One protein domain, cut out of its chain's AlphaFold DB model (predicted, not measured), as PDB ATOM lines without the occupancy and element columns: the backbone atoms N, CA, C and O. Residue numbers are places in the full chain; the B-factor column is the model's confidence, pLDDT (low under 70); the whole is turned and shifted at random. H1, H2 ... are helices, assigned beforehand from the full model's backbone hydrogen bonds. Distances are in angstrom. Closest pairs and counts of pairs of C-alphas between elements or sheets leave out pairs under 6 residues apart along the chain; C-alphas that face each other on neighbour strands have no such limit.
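What this domain is: This is residues 33 to 88 of the 100 residues of an uncharacterized protein of Nocardia otitidiscaviarum (UniProt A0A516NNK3). One very long helix, H2, makes the length of a rod, and a short helix, H1, folds back along its first part as a lopsided helical hairpin. The far part of H2, residues 65 to 88, stands free and sticks out as a single helical arm beyond the small body made by H1, the link and residues 48 to 64. The printed part has 56 residues, with two named helices in the order H1, H2 and no named strand; the class is all helix. The whole is extended, with a radius of gyration of the C-alphas of 19.1 A and spans of 62 by 14 by 7 A.

Where its parts are: H2 holds residues 48 to 88 and is 59.8 A long from first to last C-alpha. It begins at C-alpha 48, at (344.693, 446.434, 380.104), and ends at C-alpha 88, at (403.355, 440.644, 390.056). H1 holds residues 33 to 43, 15.8 A from first to last C-alpha, and begins at C-alpha 33, at (359.139, 437.254, 387.902).

How they stand to each other: H2 touches H1 with residues 50 to 61 alone. The closest C-alphas of the two helices are those of Met 41 and Gly 50, 5.0 A apart. Their lines stand at a shallow tilt of 5 degrees, and they run opposite ways. H1 and H2 form a helical hairpin, joined by a tight link of 4 residues. In H2 every O i to N i+4 pair is within hydrogen-bond range; in H1 6 of 7 are.

The domain as a whole: The two C-alphas farthest apart are those of Gly 46 and Met 88, at 62.3 A. Without the residues that stand free, the body has 32 residues and spans 26 by 15 by 7 A. The printed part has no cut. The mean pLDDT of the printed part is 85.9, with 77 for H1 and 89 for H2, and no printed residue is under 70.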
ATOM      1  N   VAL A  33     360.175 436.252 388.237       76.69
ATOM      2  CA  VAL A  33     359.139 437.254 387.902       76.69
ATOM      3  C   VAL A  33     358.134 436.711 386.879       76.69
ATOM      4  O   VAL A  33     356.943 437.013 386.964       76.69
ATOM      5  N   ASP A  34     358.584 435.850 385.965       70.81
ATOM      6  CA  ASP A  34     357.742 435.245 384.930       70.81
ATOM      7  C   ASP A  34     356.658 434.331 385.518       70.81
ATOM      8  O   ASP A  34     355.509 434.378 385.074       70.81
ATOM      9  N   GLN A  35     356.973 433.541 386.553       76.75
ATOM     10  CA  GLN A  35     355.977 432.690 387.218       76.75
ATOM     11  C   GLN A  35     354.912 433.523 387.937       76.75
ATOM     12  O   GLN A  35     353.716 433.237 387.831       76.75
ATOM     13  N   GLN A  36     355.335 434.570 388.648       76.00
ATOM     14  CA  GLN A  36     354.422 435.450 389.380       76.00
ATOM     15  C   GLN A  36     353.513 436.228 388.421       76.00
ATOM     16  O   GLN A  36     352.311 436.370 388.661       76.00
ATOM     17  N   ALA A  37     354.063 436.677 387.294       73.62
ATOM     18  CA  ALA A  37     353.312 437.371 386.262       73.62
ATOM     19  C   ALA A  37     352.359 436.456 385.491       73.62
ATOM     20  O   ALA A  37     351.243 436.871 385.184       73.62
ATOM     21  N   ALA A  38     352.746 435.207 385.218       76.06
ATOM     22  CA  ALA A  38     351.885 434.232 384.553       76.06
ATOM     23  C   ALA A  38     350.611 433.936 385.366       76.06
ATOM     24  O   ALA A  38     349.519 433.852 384.793       76.06
ATOM     25  N   ALA A  39     350.734 433.843 386.696       79.31
ATOM     26  CA  ALA A  39     349.598 433.673 387.603       79.31
ATOM     27  C   ALA A  39     348.655 434.891 387.593       79.31
ATOM     28  O   ALA A  39     347.433 434.736 387.593       79.31
ATOM     29  N   LEU A  40     349.203 436.111 387.530       74.62
ATOM     30  CA  LEU A  40     348.382 437.319 387.448       74.62
ATOM     31  C   LEU A  40     347.726 437.459 386.065       74.62
ATOM     32  O   LEU A  40     346.532 437.736 385.977       74.62
ATOM     33  N   MET A  41     348.466 437.193 384.985       77.56
ATOM     34  CA  MET A  41     347.959 437.213 383.609       77.56
ATOM     35  C   MET A  41     346.758 436.290 383.406       77.56
ATOM     36  O   MET A  41     345.824 436.668 382.704       77.56
ATOM     37  N   THR A  42     346.768 435.097 384.004       79.75
ATOM     38  CA  THR A  42     345.638 434.160 383.904       79.75
ATOM     39  C   THR A  42     344.391 434.691 384.611       79.75
ATOM     40  O   THR A  42     343.286 434.492 384.111       79.75
ATOM     41  N   ALA A  43     344.551 435.417 385.719       81.25
ATOM     42  CA  ALA A  43     343.436 436.010 386.457       81.25
ATOM     43  C   ALA A  43     342.831 437.252 385.773       81.25
ATOM     44  O   ALA A  43     341.645 437.525 385.948       81.25
ATOM     45  N   VAL A  44     343.623 438.007 384.998       83.88
ATOM     46  CA  VAL A  44     343.194 439.276 384.367       83.88
ATOM     47  C   VAL A  44     343.334 439.288 382.839       83.88
ATOM     48  O   VAL A  44     343.539 440.343 382.224       83.88
ATOM     49  N   ALA A  45     343.232 438.116 382.212       82.38
ATOM     50  CA  ALA A  45     343.410 437.944 380.773       82.38
ATOM     51  C   ALA A  45     342.464 438.845 379.953       82.38
ATOM     52  O   ALA A  45     341.285 438.996 380.268       82.38
ATOM     53  N   GLY A  46     342.991 439.453 378.886       81.50
ATOM     54  CA  GLY A  46     342.222 440.325 377.989       81.50
ATOM     55  C   GLY A  46     341.944 441.736 378.524       81.50
ATOM     56  O   GLY A  46     341.316 442.533 377.833       81.50
ATOM     57  N   THR A  47     342.426 442.073 379.723       86.94
ATOM     58  CA  THR A  47     342.317 443.426 380.288       86.94
ATOM     59  C   THR A  47     343.602 444.231 380.074       86.94
ATOM     60  O   THR A  47     344.689 443.668 379.939       86.94
ATOM     61  N   GLY A  48     343.508 445.566 380.124       85.12
ATOM     62  CA  GLY A  48     344.693 446.434 380.104       85.12
ATOM     63  C   GLY A  48     345.663 446.168 381.265       85.12
ATOM     64  O   GLY A  48     346.870 446.315 381.099       85.12
ATOM     65  N   VAL A  49     345.151 445.696 382.409       84.56
ATOM     66  CA  VAL A  49     345.962 445.273 383.562       84.56
ATOM     67  C   VAL A  49     346.777 444.023 383.224       84.56
ATOM     68  O   VAL A  49     347.965 443.970 383.536       84.56
ATOM     69  N   GLY A  50     346.177 443.050 382.529       83.62
ATOM     70  CA  GLY A  50     346.877 441.851 382.064       83.62
ATOM     71  C   GLY A  50     348.018 442.173 381.099       83.62
ATOM     72  O   GLY A  50     349.125 441.665 381.269       83.62
ATOM     73  N   THR A  51     347.786 443.083 380.148       84.56
ATOM     74  CA  THR A  51     348.819 443.548 379.205       84.56
ATOM     75  C   THR A  51     349.941 444.330 379.896       84.56
ATOM     76  O   THR A  51     351.116 444.159 379.570       84.56
ATOM     77  N   ALA A  52     349.605 445.190 380.863       85.94
ATOM     78  CA  ALA A  52     350.605 445.925 381.636       85.94
ATOM     79  C   ALA A  52     351.454 444.981 382.500       85.94
ATOM     80  O   ALA A  52     352.671 445.148 382.577       85.94
ATOM     81  N   CYS A  53     350.832 443.962 383.098       84.19
ATOM     82  CA  CYS A  53     351.532 442.948 383.875       84.19
ATOM     83  C   CYS A  53     352.491 442.122 383.009       84.19
ATOM     84  O   CYS A  53     353.656 442.001 383.373       84.19
ATOM     85  N   SER A  54     352.045 441.621 381.851       82.38
ATOM     86  CA  SER A  54     352.898 440.823 380.957       82.38
ATOM     87  C   SER A  54     354.114 441.613 380.467       82.38
ATOM     88  O   SER A  54     355.244 441.131 380.514       82.38
ATOM     89  N   THR A  55     353.896 442.866 380.067       86.38
ATOM     90  CA  THR A  55     354.964 443.758 379.595       86.38
ATOM     91  C   THR A  55     355.926 444.121 380.726       86.38
ATOM     92  O   THR A  55     357.143 444.104 380.537       86.38
ATOM     93  N   GLY A  56     355.396 444.431 381.913       86.81
ATOM     94  CA  GLY A  56     356.199 444.741 383.094       86.81
ATOM     95  C   GLY A  56     357.050 443.556 383.547       86.81
ATOM     96  O   GLY A  56     358.222 443.739 383.864       86.81
ATOM     97  N   ALA A  57     356.491 442.347 383.510       86.44
ATOM     98  CA  ALA A  57     357.188 441.117 383.863       86.44
ATOM     99  C   ALA A  57     358.338 440.802 382.909       86.44
ATOM    100  O   ALA A  57     359.457 440.608 383.368       86.44
ATOM    101  N   LEU A  58     358.095 440.870 381.595       85.12
ATOM    102  CA  LEU A  58     359.140 440.703 380.580       85.12
ATOM    103  C   LEU A  58     360.271 441.726 380.754       85.12
ATOM    104  O   LEU A  58     361.449 441.384 380.670       85.12
ATOM    105  N   SER A  59     359.917 442.986 381.028       89.56
ATOM    106  CA  SER A  59     360.892 444.049 381.293       89.56
ATOM    107  C   SER A  59     361.723 443.763 382.549       89.56
ATOM    108  O   SER A  59     362.948 443.892 382.534       89.56
ATOM    109  N   ALA A  60     361.075 443.321 383.629       88.38
ATOM    110  CA  ALA A  60     361.742 442.965 384.875       88.38
ATOM    111  C   ALA A  60     362.651 441.734 384.716       88.38
ATOM    112  O   ALA A  60     363.794 441.776 385.168       88.38
ATOM    113  N   ALA A  61     362.195 440.686 384.025       87.50
ATOM    114  CA  ALA A  61     362.991 439.497 383.726       87.50
ATOM    115  C   ALA A  61     364.251 439.858 382.920       87.50
ATOM    116  O   ALA A  61     365.365 439.505 383.312       87.50
ATOM    117  N   ALA A  62     364.104 440.673 381.869       88.56
ATOM    118  CA  ALA A  62     365.236 441.158 381.082       88.56
ATOM    119  C   ALA A  62     366.213 442.014 381.912       88.56
ATOM    120  O   ALA A  62     367.435 441.915 381.755       88.56
ATOM    121  N   ALA A  63     365.700 442.852 382.820       91.31
ATOM    122  CA  ALA A  63     366.528 443.661 383.712       91.31
ATOM    123  C   ALA A  63     367.313 442.800 384.715       91.31
ATOM    124  O   ALA A  63     368.501 443.060 384.942       91.31
ATOM    125  N   ILE A  64     366.684 441.765 385.280       90.81
ATOM    126  CA  ILE A  64     367.337 440.799 386.171       90.81
ATOM    127  C   ILE A  64     368.437 440.065 385.408       90.81
ATOM    128  O   ILE A  64     369.585 440.082 385.851       90.81
ATOM    129  N   GLU A  65     368.145 439.522 384.224       89.75
ATOM    130  CA  GLU A  65     369.136 438.811 383.411       89.75
ATOM    131  C   GLU A  65     370.326 439.710 383.035       89.75
ATOM    132  O   GLU A  65     371.491 439.333 383.210       89.75
ATOM    133  N   SER A  66     370.058 440.945 382.601       92.94
ATOM    134  CA  SER A  66     371.106 441.928 382.305       92.94
ATOM    135  C   SER A  66     371.982 442.216 383.528       92.94
ATOM    136  O   SER A  66     373.209 442.319 383.422       92.94
ATOM    137  N   THR A  67     371.360 442.336 384.700       91.88
ATOM    138  CA  THR A  67     372.060 442.605 385.959       91.88
ATOM    139  C   THR A  67     372.927 441.415 386.358       91.88
ATOM    140  O   THR A  67     374.108 441.605 386.642       91.88
ATOM    141  N   LEU A  68     372.405 440.188 386.270       91.81
ATOM    142  CA  LEU A  68     373.154 438.952 386.517       91.81
ATOM    143  C   LEU A  68     374.422 438.875 385.669       91.81
ATOM    144  O   LEU A  68     375.515 438.635 386.190       91.81
ATOM    145  N   GLN A  69     374.299 439.128 384.366       91.19
ATOM    146  CA  GLN A  69     375.443 439.100 383.457       91.19
ATOM    147  C   GLN A  69     376.492 440.159 383.822       91.19
ATOM    148  O   GLN A  69     377.688 439.865 383.816       91.19
ATOM    149  N   LYS A  70     376.072 441.383 384.167       93.19
ATOM    150  CA  LYS A  70     376.991 442.463 384.569       93.19
ATOM    151  C   LYS A  70     377.710 442.149 385.877       93.19
ATOM    152  O   LYS A  70     378.925 442.317 385.949       93.19
ATOM    153  N   VAL A  71     376.984 441.650 386.875       91.69
ATOM    154  CA  VAL A  71     377.525 441.277 388.190       91.69
ATOM    155  C   VAL A  71     378.550 440.147 388.047       91.69
ATOM    156  O   VAL A  71     379.655 440.253 388.576       91.69
ATOM    157  N   ARG A  72     378.254 439.121 387.238       91.69
ATOM    158  CA  ARG A  72     379.197 438.024 386.956       91.69
ATOM    159  C   ARG A  72     380.433 438.484 386.180       91.69
ATOM    160  O   ARG A  72     381.544 438.071 386.502       91.69
ATOM    161  N   ARG A  73     380.270 439.370 385.190       93.25
ATOM    162  CA  ARG A  73     381.408 439.970 384.465       93.25
ATOM    163  C   ARG A  73     382.292 440.803 385.387       93.25
ATOM    164  O   ARG A  73     383.511 440.725 385.273       93.25
ATOM    165  N   MET A  74     381.693 441.564 386.301       91.75
ATOM    166  CA  MET A  74     382.428 442.331 387.305       91.75
ATOM    167  C   MET A  74     383.237 441.403 388.213       91.75
ATOM    168  O   MET A  74     384.439 441.600 388.333       91.75
ATOM    169  N   ALA A  75     382.620 440.352 388.764       91.50
ATOM    170  CA  ALA A  75     383.316 439.361 389.586       91.50
ATOM    171  C   ALA A  75     384.509 438.727 388.847       91.50
ATOM    172  O   ALA A  75     385.608 438.670 389.394       91.50
ATOM    173  N   ALA A  76     384.321 438.321 387.587       91.94
ATOM    174  CA  ALA A  76     385.382 437.735 386.766       91.94
ATOM    175  C   ALA A  76     386.526 438.721 386.465       91.94
ATOM    176  O   ALA A  76     387.701 438.352 386.516       91.94
ATOM    177  N   ALA A  77     386.202 439.984 386.173       91.81
ATOM    178  CA  ALA A  77     387.203 441.026 385.961       91.81
ATOM    179  C   ALA A  77     387.993 441.318 387.247       91.81
ATOM    180  O   ALA A  77     389.217 441.447 387.201       91.81
ATOM    181  N   THR A  78     387.316 441.367 388.398       91.06
ATOM    182  CA  THR A  78     387.958 441.540 389.708       91.06
ATOM    183  C   THR A  78     388.881 440.368 390.042       91.06
ATOM    184  O   THR A  78     390.004 440.596 390.488       91.06
ATOM    185  N   ASP A  79     388.460 439.131 389.778       91.56
ATOM    186  CA  ASP A  79     389.279 437.930 390.001       91.56
ATOM    187  C   ASP A  79     390.521 437.890 389.093       91.56
ATOM    188  O   ASP A  79     391.636 437.601 389.540       91.56
ATOM    189  N   THR A  80     390.354 438.285 387.826       90.88
ATOM    190  CA  THR A  80     391.465 438.429 386.872       90.88
ATOM    191  C   THR A  80     392.464 439.484 387.351       90.88
ATOM    192  O   THR A  80     393.670 439.233 387.372       90.88
ATOM    193  N   GLY A  81     391.977 440.651 387.783       88.75
ATOM    194  CA  GLY A  81     392.820 441.716 388.329       88.75
ATOM    195  C   GLY A  81     393.591 441.270 389.573       88.75
ATOM    196  O   GLY A  81     394.801 441.481 389.654       88.75
ATOM    197  N   LEU A  82     392.921 440.581 390.503       89.06
ATOM    198  CA  LEU A  82     393.556 440.025 391.698       89.06
ATOM    199  C   LEU A  82     394.660 439.021 391.339       89.06
ATOM    200  O   LEU A  82     395.745 439.067 391.918       89.06
ATOM    201  N   SER A  83     394.403 438.133 390.377       88.19
ATOM    202  CA  SER A  83     395.380 437.140 389.920       88.19
ATOM    203  C   SER A  83     396.632 437.791 389.323       88.19
ATOM    204  O   SER A  83     397.746 437.360 389.625       88.19
ATOM    205  N   THR A  84     396.465 438.865 388.545       88.50
ATOM    206  CA  THR A  84     397.580 439.655 388.000       88.50
ATOM    207  C   THR A  84     398.420 440.288 389.107       88.50
ATOM    208  O   THR A  84     399.641 440.156 389.089       88.50
ATOM    209  N   VAL A  85     397.786 440.904 390.112       85.75
ATOM    210  CA  VAL A  85     398.502 441.510 391.250       85.75
ATOM    211  C   VAL A  85     399.278 440.454 392.039       85.75
ATOM    212  O   VAL A  85     400.453 440.641 392.338       85.75
ATOM    213  N   VAL A  86     398.671 439.292 392.304       85.69
ATOM    214  CA  VAL A  86     399.352 438.174 392.982       85.69
ATOM    215  C   VAL A  86     400.575 437.691 392.195       85.69
ATOM    216  O   VAL A  86     401.598 437.361 392.800       85.69
ATOM    217  N   ALA A  87     400.476 437.621 390.866       85.00
ATOM    218  CA  ALA A  87     401.586 437.220 390.006       85.00
ATOM    219  C   ALA A  87     402.718 438.260 390.007       85.00
ATOM    220  O   ALA A  87     403.884 437.879 390.108       85.00
ATOM    221  N   MET A  88     402.380 439.552 389.960       84.12
ATOM    222  CA  MET A  88     403.355 440.644 390.056       84.12
ATOM    223  C   MET A  88     404.071 440.652 391.409       84.12
ATOM    224  O   MET A  88     405.294 440.739 391.440       84.12
TER     225      MET A  88